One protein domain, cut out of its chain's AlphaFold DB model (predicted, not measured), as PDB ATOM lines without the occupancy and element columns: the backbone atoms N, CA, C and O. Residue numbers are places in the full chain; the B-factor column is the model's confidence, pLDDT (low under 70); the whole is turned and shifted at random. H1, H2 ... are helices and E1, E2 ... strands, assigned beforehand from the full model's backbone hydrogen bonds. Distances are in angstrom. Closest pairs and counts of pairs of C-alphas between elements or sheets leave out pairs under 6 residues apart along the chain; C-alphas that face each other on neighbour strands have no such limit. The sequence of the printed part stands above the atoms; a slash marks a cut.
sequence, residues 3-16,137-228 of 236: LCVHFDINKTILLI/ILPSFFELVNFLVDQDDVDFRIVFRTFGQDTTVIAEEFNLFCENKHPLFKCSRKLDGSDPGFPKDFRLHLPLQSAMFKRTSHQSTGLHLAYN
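What this domain is: This is residues 3 to 16 and 137 to 228 of the 236 residues of an uncharacterized protein of archaeon (UniProt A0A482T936). A small body holds a two-stranded parallel strip, E1 and E2, with helix H1 over one face and H2 near H1; the hairpin E3 and E4 reaches away from it as an arm. The long link from H2 to E3 loops out at the other end of the long axis. The printed part has 106 residues, in the order E1, H1, E2, H2, E3, E4; the class is mixed, helices and strands, with 46 residues, under half, in named elements. It is only just compact, close to loose, with a radius of gyration of the C-alphas of 15.3 A, and elongated, spanning 47 by 29 by 22 A.

How they stand to each other: E1, residues 3 to 8, and E2, residues 155 to 161, are parallel neighbours at 17 degrees; N 5 and O 157 are within hydrogen-bond range at 2.9 A. H1, residues 139 to 149, comes closest to E2 at the C-alphas of Leu 148 and Phe 156, 7.3 A apart. H2, residues 167 to 178, and H1 are near each other, with 5 pairs of C-alphas within 10 A. In H1 and H2 every O i to N i+4 pair is within hydrogen-bond range. E3, residues 211 to 215, and E4, residues 223 to 227, form an antiparallel hairpin at 156 degrees; N 212 and O 226 are 2.8 A apart, within hydrogen-bond range. E2 is apart from E3 and E4.

Where its parts are: E1 begins at C-alpha 3, (-14.935, 51.014, -27.364), and is 16.2 A long. H1 measures 15.6 A, E2 19.9 A, H2 15.9 A, E3 13.2 A and E4 13.1 A. E4 ends at C-alpha 227, (-11.157, 30.527, -34.114).

The domain as a whole: The two C-alphas farthest apart are those of Pro 196 and His 218, 48.9 A. Residues 17 to 136 are not printed, and C-alphas 16 and 137 are 9.3 A apart across the cut. The link from H2 to E3, 32 residues, is long. Mean pLDDT of the printed part is 87.2; residues 164, 215 and 218 to 228 are under 70.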
ATOM      1  N   LEU A   3     -16.376  50.886 -27.140       96.38
ATOM      2  CA  LEU A   3     -14.935  51.014 -27.364       96.38
ATOM      3  C   LEU A   3     -14.299  49.625 -27.514       96.38
ATOM      4  O   LEU A   3     -14.567  48.723 -26.732       96.38
ATOM      5  N   CYS A   4     -13.448  49.429 -28.514       96.00
ATOM      6  CA  CYS A   4     -12.669  48.198 -28.653       96.00
ATOM      7  C   CYS A   4     -11.199  48.573 -28.771       96.00
ATOM      8  O   CYS A   4     -10.794  49.171 -29.767       96.00
ATOM      9  N   VAL A   5     -10.416  48.249 -27.744       94.19
ATOM     10  CA  VAL A   5      -8.997  48.591 -27.680       94.19
ATOM     11  C   VAL A   5      -8.179  47.358 -28.025       94.19
ATOM     12  O   VAL A   5      -8.283  46.321 -27.371       94.19
ATOM     13  N   HIS A   6      -7.371  47.471 -29.074       93.56
ATOM     14  CA  HIS A   6      -6.472  46.413 -29.507       93.56
ATOM     15  C   HIS A   6      -5.060  46.716 -29.016       93.56
ATOM     16  O   HIS A   6      -4.425  47.645 -29.511       93.56
ATOM     17  N   PHE A   7      -4.550  45.901 -28.099       91.75
ATOM     18  CA  PHE A   7      -3.168  45.983 -27.641       91.75
ATOM     19  C   PHE A   7      -2.320  45.018 -28.447       91.75
ATOM     20  O   PHE A   7      -2.599  43.826 -28.466       91.75
ATOM     21  N   ASP A   8      -1.297  45.523 -29.134       89.44
ATOM     22  CA  ASP A   8      -0.123  44.677 -29.354       89.44
ATOM     23  C   ASP A   8       0.562  44.509 -28.000       89.44
ATOM     24  O   ASP A   8       0.701  45.487 -27.276       89.44
ATOM     25  N   ILE A   9       0.897  43.291 -27.598       87.88
ATOM     26  CA  ILE A   9       1.384  43.048 -26.241       87.88
ATOM     27  C   ILE A   9       2.826  43.552 -26.083       87.88
ATOM     28  O   ILE A   9       3.155  44.256 -25.119       87.88
ATOM     29  N   ASN A  10       3.685  43.204 -27.040       85.12
ATOM     30  CA  ASN A  10       5.126  43.401 -26.926       85.12
ATOM     31  C   ASN A  10       5.471  44.890 -27.008       85.12
ATOM     32  O   ASN A  10       4.977  45.614 -27.872       85.12
ATOM     33  N   LYS A  11       6.330  45.351 -26.092       80.44
ATOM     34  CA  LYS A  11       6.762  46.750 -25.932       80.44
ATOM     35  C   LYS A  11       5.631  47.764 -25.700       80.44
ATOM     36  O   LYS A  11       5.892  48.962 -25.742       80.44
ATOM     37  N   THR A  12       4.405  47.303 -25.444       87.38
ATOM     38  CA  THR A  12       3.255  48.173 -25.149       87.38
ATOM     39  C   THR A  12       2.729  47.924 -23.745       87.38
ATOM     40  O   THR A  12       2.581  48.870 -22.983       87.38
ATOM     41  N   ILE A  13       2.466  46.661 -23.394       91.12
ATOM     42  CA  ILE A  13       2.065  46.279 -22.032       91.12
ATOM     43  C   ILE A  13       3.074  45.333 -21.384       91.12
ATOM     44  O   ILE A  13       3.124  45.281 -20.164       91.12
ATOM     45  N   LEU A  14       3.884  44.622 -22.177       88.56
ATOM     46  CA  LEU A  14       5.025  43.837 -21.704       88.56
ATOM     47  C   LEU A  14       6.331  44.442 -22.212       88.56
ATOM     48  O   LEU A  14       6.475  44.705 -23.407       88.56
ATOM     49  N   LEU A  15       7.311  44.609 -21.323       81.38
ATOM     50  CA  LEU A  15       8.657  45.048 -21.706       81.38
ATOM     51  C   LEU A  15       9.593  43.888 -22.048       81.38
ATOM     52  O   LEU A  15      10.422  44.027 -22.947       81.38
ATOM     53  N   ILE A  16       9.466  42.757 -21.348       76.38
ATOM     54  CA  ILE A  16      10.257  41.558 -21.632       76.38
ATOM     55  C   ILE A  16       9.516  40.726 -22.667       76.38
ATOM     56  O   ILE A  16       8.383  40.313 -22.448       76.38
ATOM     57  N   ILE A 137       3.347  42.802 -16.581       94.19
ATOM     58  CA  ILE A 137       2.436  43.780 -17.184       94.19
ATOM     59  C   ILE A 137       2.722  45.168 -16.607       94.19
ATOM     60  O   ILE A 137       2.811  45.363 -15.393       94.19
ATOM     61  N   LEU A 138       2.853  46.157 -17.491       94.50
ATOM     62  CA  LEU A 138       3.119  47.537 -17.106       94.50
ATOM     63  C   LEU A 138       1.996  48.111 -16.224       94.50
ATOM     64  O   LEU A 138       0.822  47.995 -16.587       94.50
ATOM     65  N   PRO A 139       2.334  48.829 -15.133       95.50
ATOM     66  CA  PRO A 139       1.351  49.445 -14.235       95.50
ATOM     67  C   PRO A 139       0.314  50.319 -14.953       95.50
ATOM     68  O   PRO A 139      -0.874  50.268 -14.646       95.50
ATOM     69  N   SER A 140       0.748  51.076 -15.966       95.50
ATOM     70  CA  SER A 140      -0.114  51.966 -16.752       95.50
ATOM     71  C   SER A 140      -1.259  51.242 -17.464       95.50
ATOM     72  O   SER A 140      -2.303  51.847 -17.702       95.50
ATOM     73  N   PHE A 141      -1.101  49.955 -17.784       97.25
ATOM     74  CA  PHE A 141      -2.182  49.160 -18.353       97.25
ATOM     75  C   PHE A 141      -3.286  48.905 -17.322       97.25
ATOM     76  O   PHE A 141      -4.457  49.106 -17.635       97.25
ATOM     77  N   PHE A 142      -2.940  48.527 -16.088       97.31
ATOM     78  CA  PHE A 142      -3.928  48.325 -15.021       97.31
ATOM     79  C   PHE A 142      -4.666  49.622 -14.679       97.31
ATOM     80  O   PHE A 142      -5.889  49.612 -14.556       97.31
ATOM     81  N   GLU A 143      -3.945  50.745 -14.618       97.19
ATOM     82  CA  GLU A 143      -4.550  52.065 -14.402       97.19
ATOM     83  C   GLU A 143      -5.514  52.454 -15.529       97.19
ATOM     84  O   GLU A 143      -6.591  52.990 -15.272       97.19
ATOM     85  N   LEU A 144      -5.186  52.126 -16.783       96.94
ATOM     86  CA  LEU A 144      -6.110  52.319 -17.897       96.94
ATOM     87  C   LEU A 144      -7.376  51.467 -17.742       96.94
ATOM     88  O   LEU A 144      -8.472  51.961 -18.007       96.94
ATOM     89  N   VAL A 145      -7.251  50.200 -17.337       96.81
ATOM     90  CA  VAL A 145      -8.429  49.347 -17.117       96.81
ATOM     91  C   VAL A 145      -9.295  49.911 -15.992       96.81
ATOM     92  O   VAL A 145     -10.500  50.034 -16.191       96.81
ATOM     93  N   ASN A 146      -8.699  50.335 -14.874       96.56
ATOM     94  CA  ASN A 146      -9.413  51.010 -13.785       96.56
ATOM     95  C   ASN A 146     -10.167  52.241 -14.279       96.56
ATOM     96  O   ASN A 146     -11.374  52.356 -14.076       96.56
ATOM     97  N   PHE A 147      -9.474  53.114 -15.011       96.62
ATOM     98  CA  PHE A 147     -10.077  54.308 -15.586       96.62
ATOM     99  C   PHE A 147     -11.303  53.976 -16.447       96.62
ATOM    100  O   PHE A 147     -12.334  54.631 -16.306       96.62
ATOM    101  N   LEU A 148     -11.211  52.959 -17.313       95.56
ATOM    102  CA  LEU A 148     -12.308  52.532 -18.187       95.56
ATOM    103  C   LEU A 148     -13.475  51.898 -17.418       95.56
ATOM    104  O   LEU A 148     -14.625  52.096 -17.799       95.56
ATOM    105  N   VAL A 149     -13.192  51.139 -16.356       94.75
ATOM    106  CA  VAL A 149     -14.207  50.533 -15.476       94.75
ATOM    107  C   VAL A 149     -15.002  51.596 -14.724       94.75
ATOM    108  O   VAL A 149     -16.203  51.426 -14.515       94.75
ATOM    109  N   ASP A 150     -14.356  52.701 -14.361       93.81
ATOM    110  CA  ASP A 150     -14.995  53.816 -13.665       93.81
ATOM    111  C   ASP A 150     -15.848  54.705 -14.593       93.81
ATOM    112  O   ASP A 150     -16.552  55.592 -14.111       93.81
ATOM    113  N   GLN A 151     -15.832  54.466 -15.912       93.00
ATOM    114  CA  GLN A 151     -16.706  55.166 -16.857       93.00
ATOM    115  C   GLN A 151     -18.032  54.411 -17.049       93.00
ATOM    116  O   GLN A 151     -18.111  53.439 -17.805       93.00
ATOM    117  N   ASP A 152     -19.110  54.894 -16.426       87.12
ATOM    118  CA  ASP A 152     -20.433  54.251 -16.506       87.12
ATOM    119  C   ASP A 152     -21.041  54.256 -17.930       87.12
ATOM    120  O   ASP A 152     -21.891  53.423 -18.256       87.12
ATOM    121  N   ASP A 153     -20.619  55.170 -18.809       90.81
ATOM    122  CA  ASP A 153     -21.154  55.340 -20.166       90.81
ATOM    123  C   ASP A 153     -20.302  54.677 -21.270       90.81
ATOM    124  O   ASP A 153     -20.640  54.759 -22.465       90.81
ATOM    125  N   VAL A 154     -19.235  53.962 -20.895       92.69
ATOM    126  CA  VAL A 154     -18.323  53.282 -21.823       92.69
ATOM    127  C   VAL A 154     -18.458  51.762 -21.728       92.69
ATOM    128  O   VAL A 154     -18.026  51.104 -20.788       92.69
ATOM    129  N   ASP A 155     -18.998  51.157 -22.785       93.12
ATOM    130  CA  ASP A 155     -18.951  49.713 -22.988       93.12
ATOM    131  C   ASP A 155     -17.678  49.345 -23.758       93.12
ATOM    132  O   ASP A 155     -17.637  49.454 -24.987       93.12
ATOM    133  N   PHE A 156     -16.619  48.957 -23.043       96.06
ATOM    134  CA  PHE A 156     -15.326  48.654 -23.652       96.06
ATOM    135  C   PHE A 156     -15.004  47.157 -23.731       96.06
ATOM    136  O   PHE A 156     -15.504  46.333 -22.966       96.06
ATOM    137  N   ARG A 157     -14.124  46.816 -24.674       94.81
ATOM    138  CA  ARG A 157     -13.503  45.500 -24.842       94.81
ATOM    139  C   ARG A 157     -12.004  45.663 -25.024       94.81
ATOM    140  O   ARG A 157     -11.565  46.607 -25.680       94.81
ATOM    141  N   ILE A 158     -11.246  44.713 -24.493       94.94
ATOM    142  CA  ILE A 158      -9.793  44.646 -24.635       94.94
ATOM    143  C   ILE A 158      -9.463  43.418 -25.474       94.94
ATOM    144  O   ILE A 158      -9.910  42.313 -25.177       94.94
ATOM    145  N   VAL A 159      -8.691  43.621 -26.537       93.06
ATOM    146  CA  VAL A 159      -8.190  42.550 -27.396       93.06
ATOM    147  C   VAL A 159      -6.673  42.547 -27.312       93.06
ATOM    148  O   VAL A 159      -6.013  43.447 -27.833       93.06
ATOM    149  N   PHE A 160      -6.126  41.511 -26.688       92.06
ATOM    150  CA  PHE A 160      -4.693  41.259 -26.670       92.06
ATOM    151  C   PHE A 160      -4.262  40.605 -27.985       92.06
ATOM    152  O   PHE A 160      -4.811  39.585 -28.402       92.06
ATOM    153  N   ARG A 161      -3.277  41.198 -28.656       89.00
ATOM    154  CA  ARG A 161      -2.643  40.678 -29.867       89.00
ATOM    155  C   ARG A 161      -1.202  40.332 -29.540       89.00
ATOM    156  O   ARG A 161      -0.475  41.147 -28.987       89.00
ATOM    157  N   THR A 162      -0.791  39.128 -29.902       84.56
ATOM    158  CA  THR A 162       0.587  38.673 -29.738       84.56
ATOM    159  C   THR A 162       0.928  37.647 -30.810       84.56
ATOM    160  O   THR A 162       0.046  36.982 -31.355       84.56
ATOM    161  N   PHE A 163       2.217  37.539 -31.118       73.81
ATOM    162  CA  PHE A 163       2.792  36.475 -31.943       73.81
ATOM    163  C   PHE A 163       3.502  35.404 -31.092       73.81
ATOM    164  O   PHE A 163       4.019  34.435 -31.648       73.81
ATOM    165  N   GLY A 164       3.574  35.604 -29.770       68.56
ATOM    166  CA  GLY A 164       4.446  34.881 -28.846       68.56
ATOM    167  C   GLY A 164       3.745  33.859 -27.950       68.56
ATOM    168  O   GLY A 164       2.555  33.573 -28.081       68.56
ATOM    169  N   GLN A 165       4.526  33.298 -27.025       72.00
ATOM    170  CA  GLN A 165       4.080  32.290 -26.053       72.00
ATOM    171  C   GLN A 165       3.632  32.903 -24.714       72.00
ATOM    172  O   GLN A 165       3.143  32.187 -23.845       72.00
ATOM    173  N   ASP A 166       3.731  34.227 -24.568       76.00
ATOM    174  CA  ASP A 166       3.449  34.958 -23.324       76.00
ATOM    175  C   ASP A 166       1.961  34.995 -22.942       76.00
ATOM    176  O   ASP A 166       1.612  35.372 -21.826       76.00
ATOM    177  N   THR A 167       1.070  34.576 -23.845       84.38
ATOM    178  CA  THR A 167      -0.388  34.663 -23.673       84.38
ATOM    179  C   THR A 167      -0.874  34.017 -22.373       84.38
ATOM    180  O   THR A 167      -1.762  34.560 -21.722       84.38
ATOM    181  N   THR A 168      -0.296  32.878 -21.973       88.12
ATOM    182  CA  THR A 168      -0.696  32.180 -20.740       88.12
ATOM    183  C   THR A 168      -0.320  32.979 -19.497       88.12
ATOM    184  O   THR A 168      -1.162  33.174 -18.628       88.12
ATOM    185  N   VAL A 169       0.906  33.506 -19.440       88.88
ATOM    186  CA  VAL A 169       1.400  34.277 -18.288       88.88
ATOM    187  C   VAL A 169       0.622  35.587 -18.139       88.88
ATOM    188  O   VAL A 169       0.241  35.965 -17.035       88.88
ATOM    189  N   ILE A 170       0.306  36.244 -19.259       91.19
ATOM    190  CA  ILE A 170      -0.547  37.441 -19.279       91.19
ATOM    191  C   ILE A 170      -1.949  37.115 -18.773       91.19
ATOM    192  O   ILE A 170      -2.500  37.870 -17.978       91.19
ATOM    193  N   ALA A 171      -2.537  36.006 -19.231       93.62
ATOM    194  CA  ALA A 171      -3.853  35.585 -18.769       93.62
ATOM    195  C   ALA A 171      -3.857  35.297 -17.269       93.62
ATOM    196  O   ALA A 171      -4.774  35.731 -16.582       93.62
ATOM    197  N   GLU A 172      -2.833  34.629 -16.742       94.38
ATOM    198  CA  GLU A 172      -2.694  34.383 -15.305       94.38
ATOM    199  C   GLU A 172      -2.642  35.691 -14.501       94.38
ATOM    200  O   GLU A 172      -3.454  35.890 -13.594       94.38
ATOM    201  N   GLU A 173      -1.739  36.608 -14.854       95.69
ATOM    202  CA  GLU A 173      -1.575  37.891 -14.160       95.69
ATOM    203  C   GLU A 173      -2.829  38.773 -14.272       95.69
ATOM    204  O   GLU A 173      -3.334  39.287 -13.268       95.69
ATOM    205  N   PHE A 174      -3.394  38.905 -15.476       96.81
ATOM    206  CA  PHE A 174      -4.580  39.725 -15.709       96.81
ATOM    207  C   PHE A 174      -5.836  39.141 -15.050       96.81
ATOM    208  O   PHE A 174      -6.668  39.891 -14.536       96.81
ATOM    209  N   ASN A 175      -5.973  37.813 -14.982       97.25
ATOM    210  CA  ASN A 175      -7.085  37.178 -14.274       97.25
ATOM    211  C   ASN A 175      -6.995  37.416 -12.766       97.25
ATOM    212  O   ASN A 175      -8.017  37.698 -12.140       97.25
ATOM    213  N   LEU A 176      -5.791  37.383 -12.179       96.94
ATOM    214  CA  LEU A 176      -5.604  37.768 -10.777       96.94
ATOM    215  C   LEU A 176      -6.033  39.217 -10.533       96.94
ATOM    216  O   LEU A 176      -6.655  39.500  -9.509       96.94
ATOM    217  N   PHE A 177      -5.749  40.125 -11.470       97.50
ATOM    218  CA  PHE A 177      -6.219  41.508 -11.392       97.50
ATOM    219  C   PHE A 177      -7.750  41.588 -11.460       97.50
ATOM    220  O   PHE A 177      -8.362  42.203 -10.589       97.50
ATOM    221  N   CYS A 178      -8.381  40.885 -12.407       97.81
ATOM    222  CA  CYS A 178      -9.842  40.841 -12.538       97.81
ATOM    223  C   CYS A 178     -10.539  40.289 -11.281       97.81
ATOM    224  O   CYS A 178     -11.621  40.741 -10.909       97.81
ATOM    225  N   GLU A 179      -9.907  39.335 -10.595       97.19
ATOM    226  CA  GLU A 179     -10.409  38.743  -9.351       97.19
ATOM    227  C   GLU A 179     -10.087  39.573  -8.094       97.19
ATOM    228  O   GLU A 179     -10.465  39.166  -6.991       97.19
ATOM    229  N   ASN A 180      -9.404  40.719  -8.235       96.44
ATOM    230  CA  ASN A 180      -8.869  41.538  -7.137       96.44
ATOM    231  C   ASN A 180      -7.885  40.792  -6.212       96.44
ATOM    232  O   ASN A 180      -7.752  41.108  -5.026       96.44
ATOM    233  N   LYS A 181      -7.169  39.812  -6.769       95.06
ATOM    234  CA  LYS A 181      -6.145  38.991  -6.102       95.06
ATOM    235  C   LYS A 181      -4.718  39.314  -6.552       95.06
ATOM    236  O   LYS A 181      -3.785  38.690  -6.057       95.06
ATOM    237  N   HIS A 182      -4.531  40.241  -7.490       95.38
ATOM    238  CA  HIS A 182      -3.197  40.634  -7.929       95.38
ATOM    239  C   HIS A 182      -2.421  41.281  -6.764       95.38
ATOM    240  O   HIS A 182      -2.976  42.127  -6.056       95.38
ATOM    241  N   PRO A 183      -1.149  40.904  -6.534       93.69
ATOM    242  CA  PRO A 183      -0.406  41.312  -5.335       93.69
ATOM    243  C   PRO A 183      -0.121  42.819  -5.269       93.69
ATOM    244  O   PRO A 183       0.048  43.363  -4.181       93.69
ATOM    245  N   LEU A 184      -0.075  43.494  -6.423       94.25
ATOM    246  CA  LEU A 184       0.333  44.903  -6.544       94.25
ATOM    247  C   LEU A 184      -0.794  45.851  -6.956       94.25
ATOM    248  O   LEU A 184      -0.708  47.045  -6.698       94.25
ATOM    249  N   PHE A 185      -1.833  45.338  -7.611       95.25
ATOM    250  CA  PHE A 185      -2.843  46.160  -8.275       95.25
ATOM    251  C   PHE A 185      -4.219  45.625  -7.933       95.25
ATOM    252  O   PHE A 185      -4.426  44.417  -7.865       95.25
ATOM    253  N   LYS A 186      -5.163  46.527  -7.710       94.62
ATOM    254  CA  LYS A 186      -6.559  46.181  -7.467       94.62
ATOM    255  C   LYS A 186      -7.428  47.050  -8.345       94.62
ATOM    256  O   LYS A 186      -7.107  48.216  -8.580       94.62
ATOM    257  N   CYS A 187      -8.515  46.462  -8.808       93.75
ATOM    258  CA  CYS A 187      -9.529  47.164  -9.551       93.75
ATOM    259  C   CYS A 187     -10.573  47.763  -8.608       93.75
ATOM    260  O   CYS A 187     -10.899  47.178  -7.567       93.75
ATOM    261  N   SER A 188     -11.101  48.931  -8.984       92.12
ATOM    262  CA  SER A 188     -12.196  49.605  -8.270       92.12
ATOM    263  C   SER A 188     -13.448  48.725  -8.182       92.12
ATOM    264  O   SER A 188     -14.195  48.799  -7.206       92.12
ATOM    265  N   ARG A 189     -13.639  47.844  -9.171       93.12
ATOM    266  CA  ARG A 189     -14.714  46.846  -9.248       93.12
ATOM    267  C   ARG A 189     -14.155  45.463  -9.538       93.12
ATOM    268  O   ARG A 189     -13.088  45.329 -10.134       93.12
ATOM    269  N   LYS A 190     -14.877  44.412  -9.154       95.19
ATOM    270  CA  LYS A 190     -14.451  43.044  -9.472       95.19
ATOM    271  C   LYS A 190     -14.846  42.709 -10.910       95.19
ATOM    272  O   LYS A 190     -16.014  42.810 -11.267       95.19
ATOM    273  N   LEU A 191     -13.879  42.312 -11.731       96.56
ATOM    274  CA  LEU A 191     -14.057  42.098 -13.174       96.56
ATOM    275  C   LEU A 191     -14.181  40.614 -13.536       96.56
ATOM    276  O   LEU A 191     -13.841  40.214 -14.644       96.56
ATOM    277  N   ASP A 192     -14.622  39.781 -12.598       96.56
ATOM    278  CA  ASP A 192     -14.814  38.337 -12.775       96.56
ATOM    279  C   ASP A 192     -16.296  37.956 -12.959       96.56
ATOM    280  O   ASP A 192     -16.672  36.793 -12.809       96.56
ATOM    281  N   GLY A 193     -17.153  38.951 -13.214       95.56
ATOM    282  CA  GLY A 193     -18.598  38.794 -13.361       95.56
ATOM    283  C   GLY A 193     -19.383  38.653 -12.053       95.56
ATOM    284  O   GLY A 193     -20.607  38.561 -12.108       95.56
ATOM    285  N   SER A 194     -18.729  38.644 -10.883       96.06
ATOM    286  CA  SER A 194     -19.422  38.496  -9.592       96.06
ATOM    287  C   SER A 194     -19.853  39.815  -8.937       96.06
ATOM    288  O   SER A 194     -20.579  39.782  -7.944       96.06
ATOM    289  N   ASP A 195     -19.448  40.965  -9.482       93.69
ATOM    290  CA  ASP A 195     -19.896  42.277  -9.010       93.69
ATOM    291  C   ASP A 195     -21.328  42.575  -9.511       93.69
ATOM    292  O   ASP A 195     -21.537  42.714 -10.719       93.69
ATOM    293  N   PRO A 196     -22.334  42.710  -8.624       91.81
ATOM    294  CA  PRO A 196     -23.711  42.977  -9.039       91.81
ATOM    295  C   PRO A 196     -23.891  44.363  -9.679       91.81
ATOM    296  O   PRO A 196     -24.808  44.544 -10.479       91.81
ATOM    297  N   GLY A 197     -23.036  45.335  -9.344       89.62
ATOM    298  CA  GLY A 197     -23.033  46.672  -9.940       89.62
ATOM    299  C   GLY A 197     -22.255  46.747 -11.255       89.62
ATOM    300  O   GLY A 197     -22.361  47.742 -11.973       89.62
ATOM    301  N   PHE A 198     -21.475  45.715 -11.586       90.31
ATOM    302  CA  PHE A 198     -20.720  45.614 -12.834       90.31
ATOM    303  C   PHE A 198     -20.537  44.143 -13.251       90.31
ATOM    304  O   PHE A 198     -19.435  43.603 -13.166       90.31
ATOM    305  N   PRO A 199     -21.603  43.465 -13.721       92.12
ATOM    306  CA  PRO A 199     -21.604  42.019 -13.950       92.12
ATOM    307  C   PRO A 199     -20.917  41.641 -15.276       92.12
ATOM    308  O   PRO A 199     -21.487  40.946 -16.119       92.12
ATOM    309  N   LYS A 200     -19.700  42.144 -15.500       92.06
ATOM    310  CA  LYS A 200     -18.859  41.838 -16.661       92.06
ATOM    311  C   LYS A 200     -17.664  40.996 -16.222       92.06
ATOM    312  O   LYS A 200     -16.980  41.335 -15.260       92.06
ATOM    313  N   ASP A 201     -17.414  39.916 -16.956       95.31
ATOM    314  CA  ASP A 201     -16.238  39.064 -16.778       95.31
ATOM    315  C   ASP A 201     -15.201  39.402 -17.856       95.31
ATOM    316  O   ASP A 201     -15.448  39.226 -19.052       95.31
ATOM    317  N   PHE A 202     -14.066  39.944 -17.425       95.94
ATOM    318  CA  PHE A 202     -12.928  40.308 -18.266       95.94
ATOM    319  C   PHE A 202     -11.808  39.270 -18.214       95.94
ATOM    320  O   PHE A 202     -10.790  39.448 -18.887       95.94
ATOM    321  N   ARG A 203     -11.976  38.184 -17.451       96.06
ATOM    322  CA  ARG A 203     -10.964  37.135 -17.385       96.06
ATOM    323  C   ARG A 203     -10.758  36.499 -18.753       96.06
ATOM    324  O   ARG A 203     -11.694  36.282 -19.521       96.06
ATOM    325  N   LEU A 204      -9.502  36.175 -19.030       94.19
ATOM    326  CA  LEU A 204      -9.056  35.438 -20.197       94.19
ATOM    327  C   LEU A 204      -9.139  33.935 -19.913       94.19
ATOM    328  O   LEU A 204      -8.349  33.367 -19.158       94.19
ATOM    329  N   HIS A 205     -10.090  33.278 -20.563       92.12
ATOM    330  CA  HIS A 205     -10.296  31.837 -20.557       92.12
ATOM    331  C   HIS A 205      -9.647  31.221 -21.792       92.12
ATOM    332  O   HIS A 205     -10.283  31.005 -22.825       92.12
ATOM    333  N   LEU A 206      -8.352  30.938 -21.704       87.81
ATOM    334  CA  LEU A 206      -7.631  30.255 -22.775       87.81
ATOM    335  C   LEU A 206      -7.886  28.736 -22.730       87.81
ATOM    336  O   LEU A 206      -8.017  28.172 -21.646       87.81
ATOM    337  N   PRO A 207      -7.957  28.053 -23.890       84.50
ATOM    338  CA  PRO A 207      -7.868  28.589 -25.252       84.50
ATOM    339  C   PRO A 207      -9.220  29.064 -25.824       84.50
ATOM    340  O   PRO A 207      -9.283  29.398 -27.002       84.50
ATOM    341  N   LEU A 208     -10.299  29.073 -25.031       83.81
ATOM    342  CA  LEU A 208     -11.666  29.369 -25.494       83.81
ATOM    343  C   LEU A 208     -11.826  30.789 -26.047       83.81
ATOM    344  O   LEU A 208     -12.625  31.016 -26.950       83.81
ATOM    345  N   GLN A 209     -11.069  31.739 -25.506       84.44
ATOM    346  CA  GLN A 209     -11.069  33.141 -25.913       84.44
ATOM    347  C   GLN A 209      -9.795  33.494 -26.690       84.44
ATOM    348  O   GLN A 209      -9.134  34.491 -26.412       84.44
ATOM    349  N   SER A 210      -9.428  32.662 -27.667       83.81
ATOM    350  CA  SER A 210      -8.327  32.961 -28.582       83.81
ATOM    351  C   SER A 210      -8.698  32.733 -30.046       83.81
ATOM    352  O   SER A 210      -9.486  31.858 -30.411       83.81
ATOM    353  N   ALA A 211      -8.105  33.558 -30.904       83.81
ATOM    354  CA  ALA A 211      -8.173  33.420 -32.346       83.81
ATOM    355  C   ALA A 211      -6.765  33.582 -32.923       83.81
ATOM    356  O   ALA A 211      -5.973  34.387 -32.435       83.81
ATOM    357  N   MET A 212      -6.455  32.813 -33.960       81.06
ATOM    358  CA  MET A 212      -5.141  32.789 -34.589       81.06
ATOM    359  C   MET A 212      -5.258  33.205 -36.050       81.06
ATOM    360  O   MET A 212      -5.990  32.597 -36.832       81.06
ATOM    361  N   PHE A 213      -4.479  34.211 -36.437       76.69
ATOM    362  CA  PHE A 213      -4.274  34.539 -37.840       76.69
ATOM    363  C   PHE A 213      -3.134  33.684 -38.393       76.69
ATOM    364  O   PHE A 213      -1.983  33.825 -37.981       76.69
ATOM    365  N   LYS A 214      -3.444  32.797 -39.340       73.44
ATOM    366  CA  LYS A 214      -2.447  32.000 -40.056       73.44
ATOM    367  C   LYS A 214      -2.222  32.597 -41.437       73.44
ATOM    368  O   LYS A 214      -3.154  32.699 -42.233       73.44
ATOM    369  N   ARG A 215      -0.972  32.956 -41.730       69.44
ATOM    370  CA  ARG A 215      -0.550  33.377 -43.068       69.44
ATOM    371  C   ARG A 215      -0.015  32.164 -43.829       69.44
ATOM    372  O   ARG A 215       0.982  31.576 -43.424       69.44
ATOM    373  N   THR A 216      -0.689  31.778 -44.907       74.62
ATOM    374  CA  THR A 216      -0.337  30.619 -45.750       74.62
ATOM    375  C   THR A 216       0.431  31.009 -47.012       74.62
ATOM    376  O   THR A 216       0.954  30.133 -47.696       74.62
ATOM    377  N   SER A 217       0.547  32.305 -47.323       70.75
ATOM    378  CA  SER A 217       1.320  32.796 -48.468       70.75
ATOM    379  C   SER A 217       1.924  34.187 -48.224       70.75
ATOM    380  O   SER A 217       1.496  34.944 -47.350       70.75
ATOM    381  N   HIS A 218       2.929  34.557 -49.024       62.84
ATOM    382  CA  HIS A 218       3.535  35.896 -48.993       62.84
ATOM    383  C   HIS A 218       2.610  36.998 -49.541       62.84
ATOM    384  O   HIS A 218       2.896  38.178 -49.353       62.84
ATOM    385  N   GLN A 219       1.480  36.649 -50.156       58.19
ATOM    386  CA  GLN A 219       0.482  37.602 -50.648       58.19
ATOM    387  C   GLN A 219      -0.656  37.766 -49.624       58.19
ATOM    388  O   GLN A 219      -0.893  36.890 -48.794       58.19
ATOM    389  N   SER A 220      -1.359  38.903 -49.644       56.38
ATOM    390  CA  SER A 220      -2.471  39.204 -48.718       56.38
ATOM    391  C   SER A 220      -3.667  38.250 -48.854       56.38
ATOM    392  O   SER A 220      -4.506  38.184 -47.961       56.38
ATOM    393  N   THR A 221      -3.719  37.467 -49.933       56.22
ATOM    394  CA  THR A 221      -4.755  36.470 -50.241       56.22
ATOM    395  C   THR A 221      -4.683  35.197 -49.387       56.22
ATOM    396  O   THR A 221      -5.616  34.402 -49.422       56.22
ATOM    397  N   GLY A 222      -3.609  34.991 -48.612       58.06
ATOM    398  CA  GLY A 222      -3.406  33.812 -47.755       58.06
ATOM    399  C   GLY A 222      -3.604  34.052 -46.254       58.06
ATOM    400  O   GLY A 222      -3.012  33.332 -45.449       58.06
ATOM    401  N   LEU A 223      -4.334  35.094 -45.841       55.16
ATOM    402  CA  LEU A 223      -4.614  35.347 -44.422       55.16
ATOM    403  C   LEU A 223      -5.901  34.626 -44.003       55.16
ATOM    404  O   LEU A 223      -6.993  35.000 -44.418       55.16
ATOM    405  N   HIS A 224      -5.774  33.612 -43.151       65.31
ATOM    406  CA  HIS A 224      -6.909  32.871 -42.602       65.31
ATOM    407  C   HIS A 224      -7.051  33.160 -41.107       65.31
ATOM    408  O   HIS A 224      -6.061  33.122 -40.377       65.31
ATOM    409  N   LEU A 225      -8.274  33.415 -40.643       68.81
ATOM    410  CA  LEU A 225      -8.601  33.489 -39.220       68.81
ATOM    411  C   LEU A 225      -9.126  32.126 -38.767       68.81
ATOM    412  O   LEU A 225     -10.170  31.678 -39.235       68.81
ATOM    413  N   ALA A 226      -8.403  31.473 -37.866       59.97
ATOM    414  CA  ALA A 226      -8.868  30.279 -37.175       59.97
ATOM    415  C   ALA A 226      -9.356  30.690 -35.781       59.97
ATOM    416  O   ALA A 226      -8.616  31.314 -35.020       59.97
ATOM    417  N   TYR A 227     -10.599  30.352 -35.452       56.44
ATOM    418  CA  TYR A 227     -11.157  30.527 -34.114       56.44
ATOM    419  C   TYR A 227     -11.171  29.174 -33.407       56.44
ATOM    420  O   TYR A 227     -11.663  28.194 -33.972       56.44
ATOM    421  N   ASN A 228     -10.655  29.109 -32.181       53.44
ATOM    422  CA  ASN A 228     -10.762  27.899 -31.372       53.44
ATOM    423  C   ASN A 228     -12.180  27.810 -30.794       53.44
ATOM    424  O   ASN A 228     -12.462  28.313 -29.711       53.44
TER     425      ASN A 228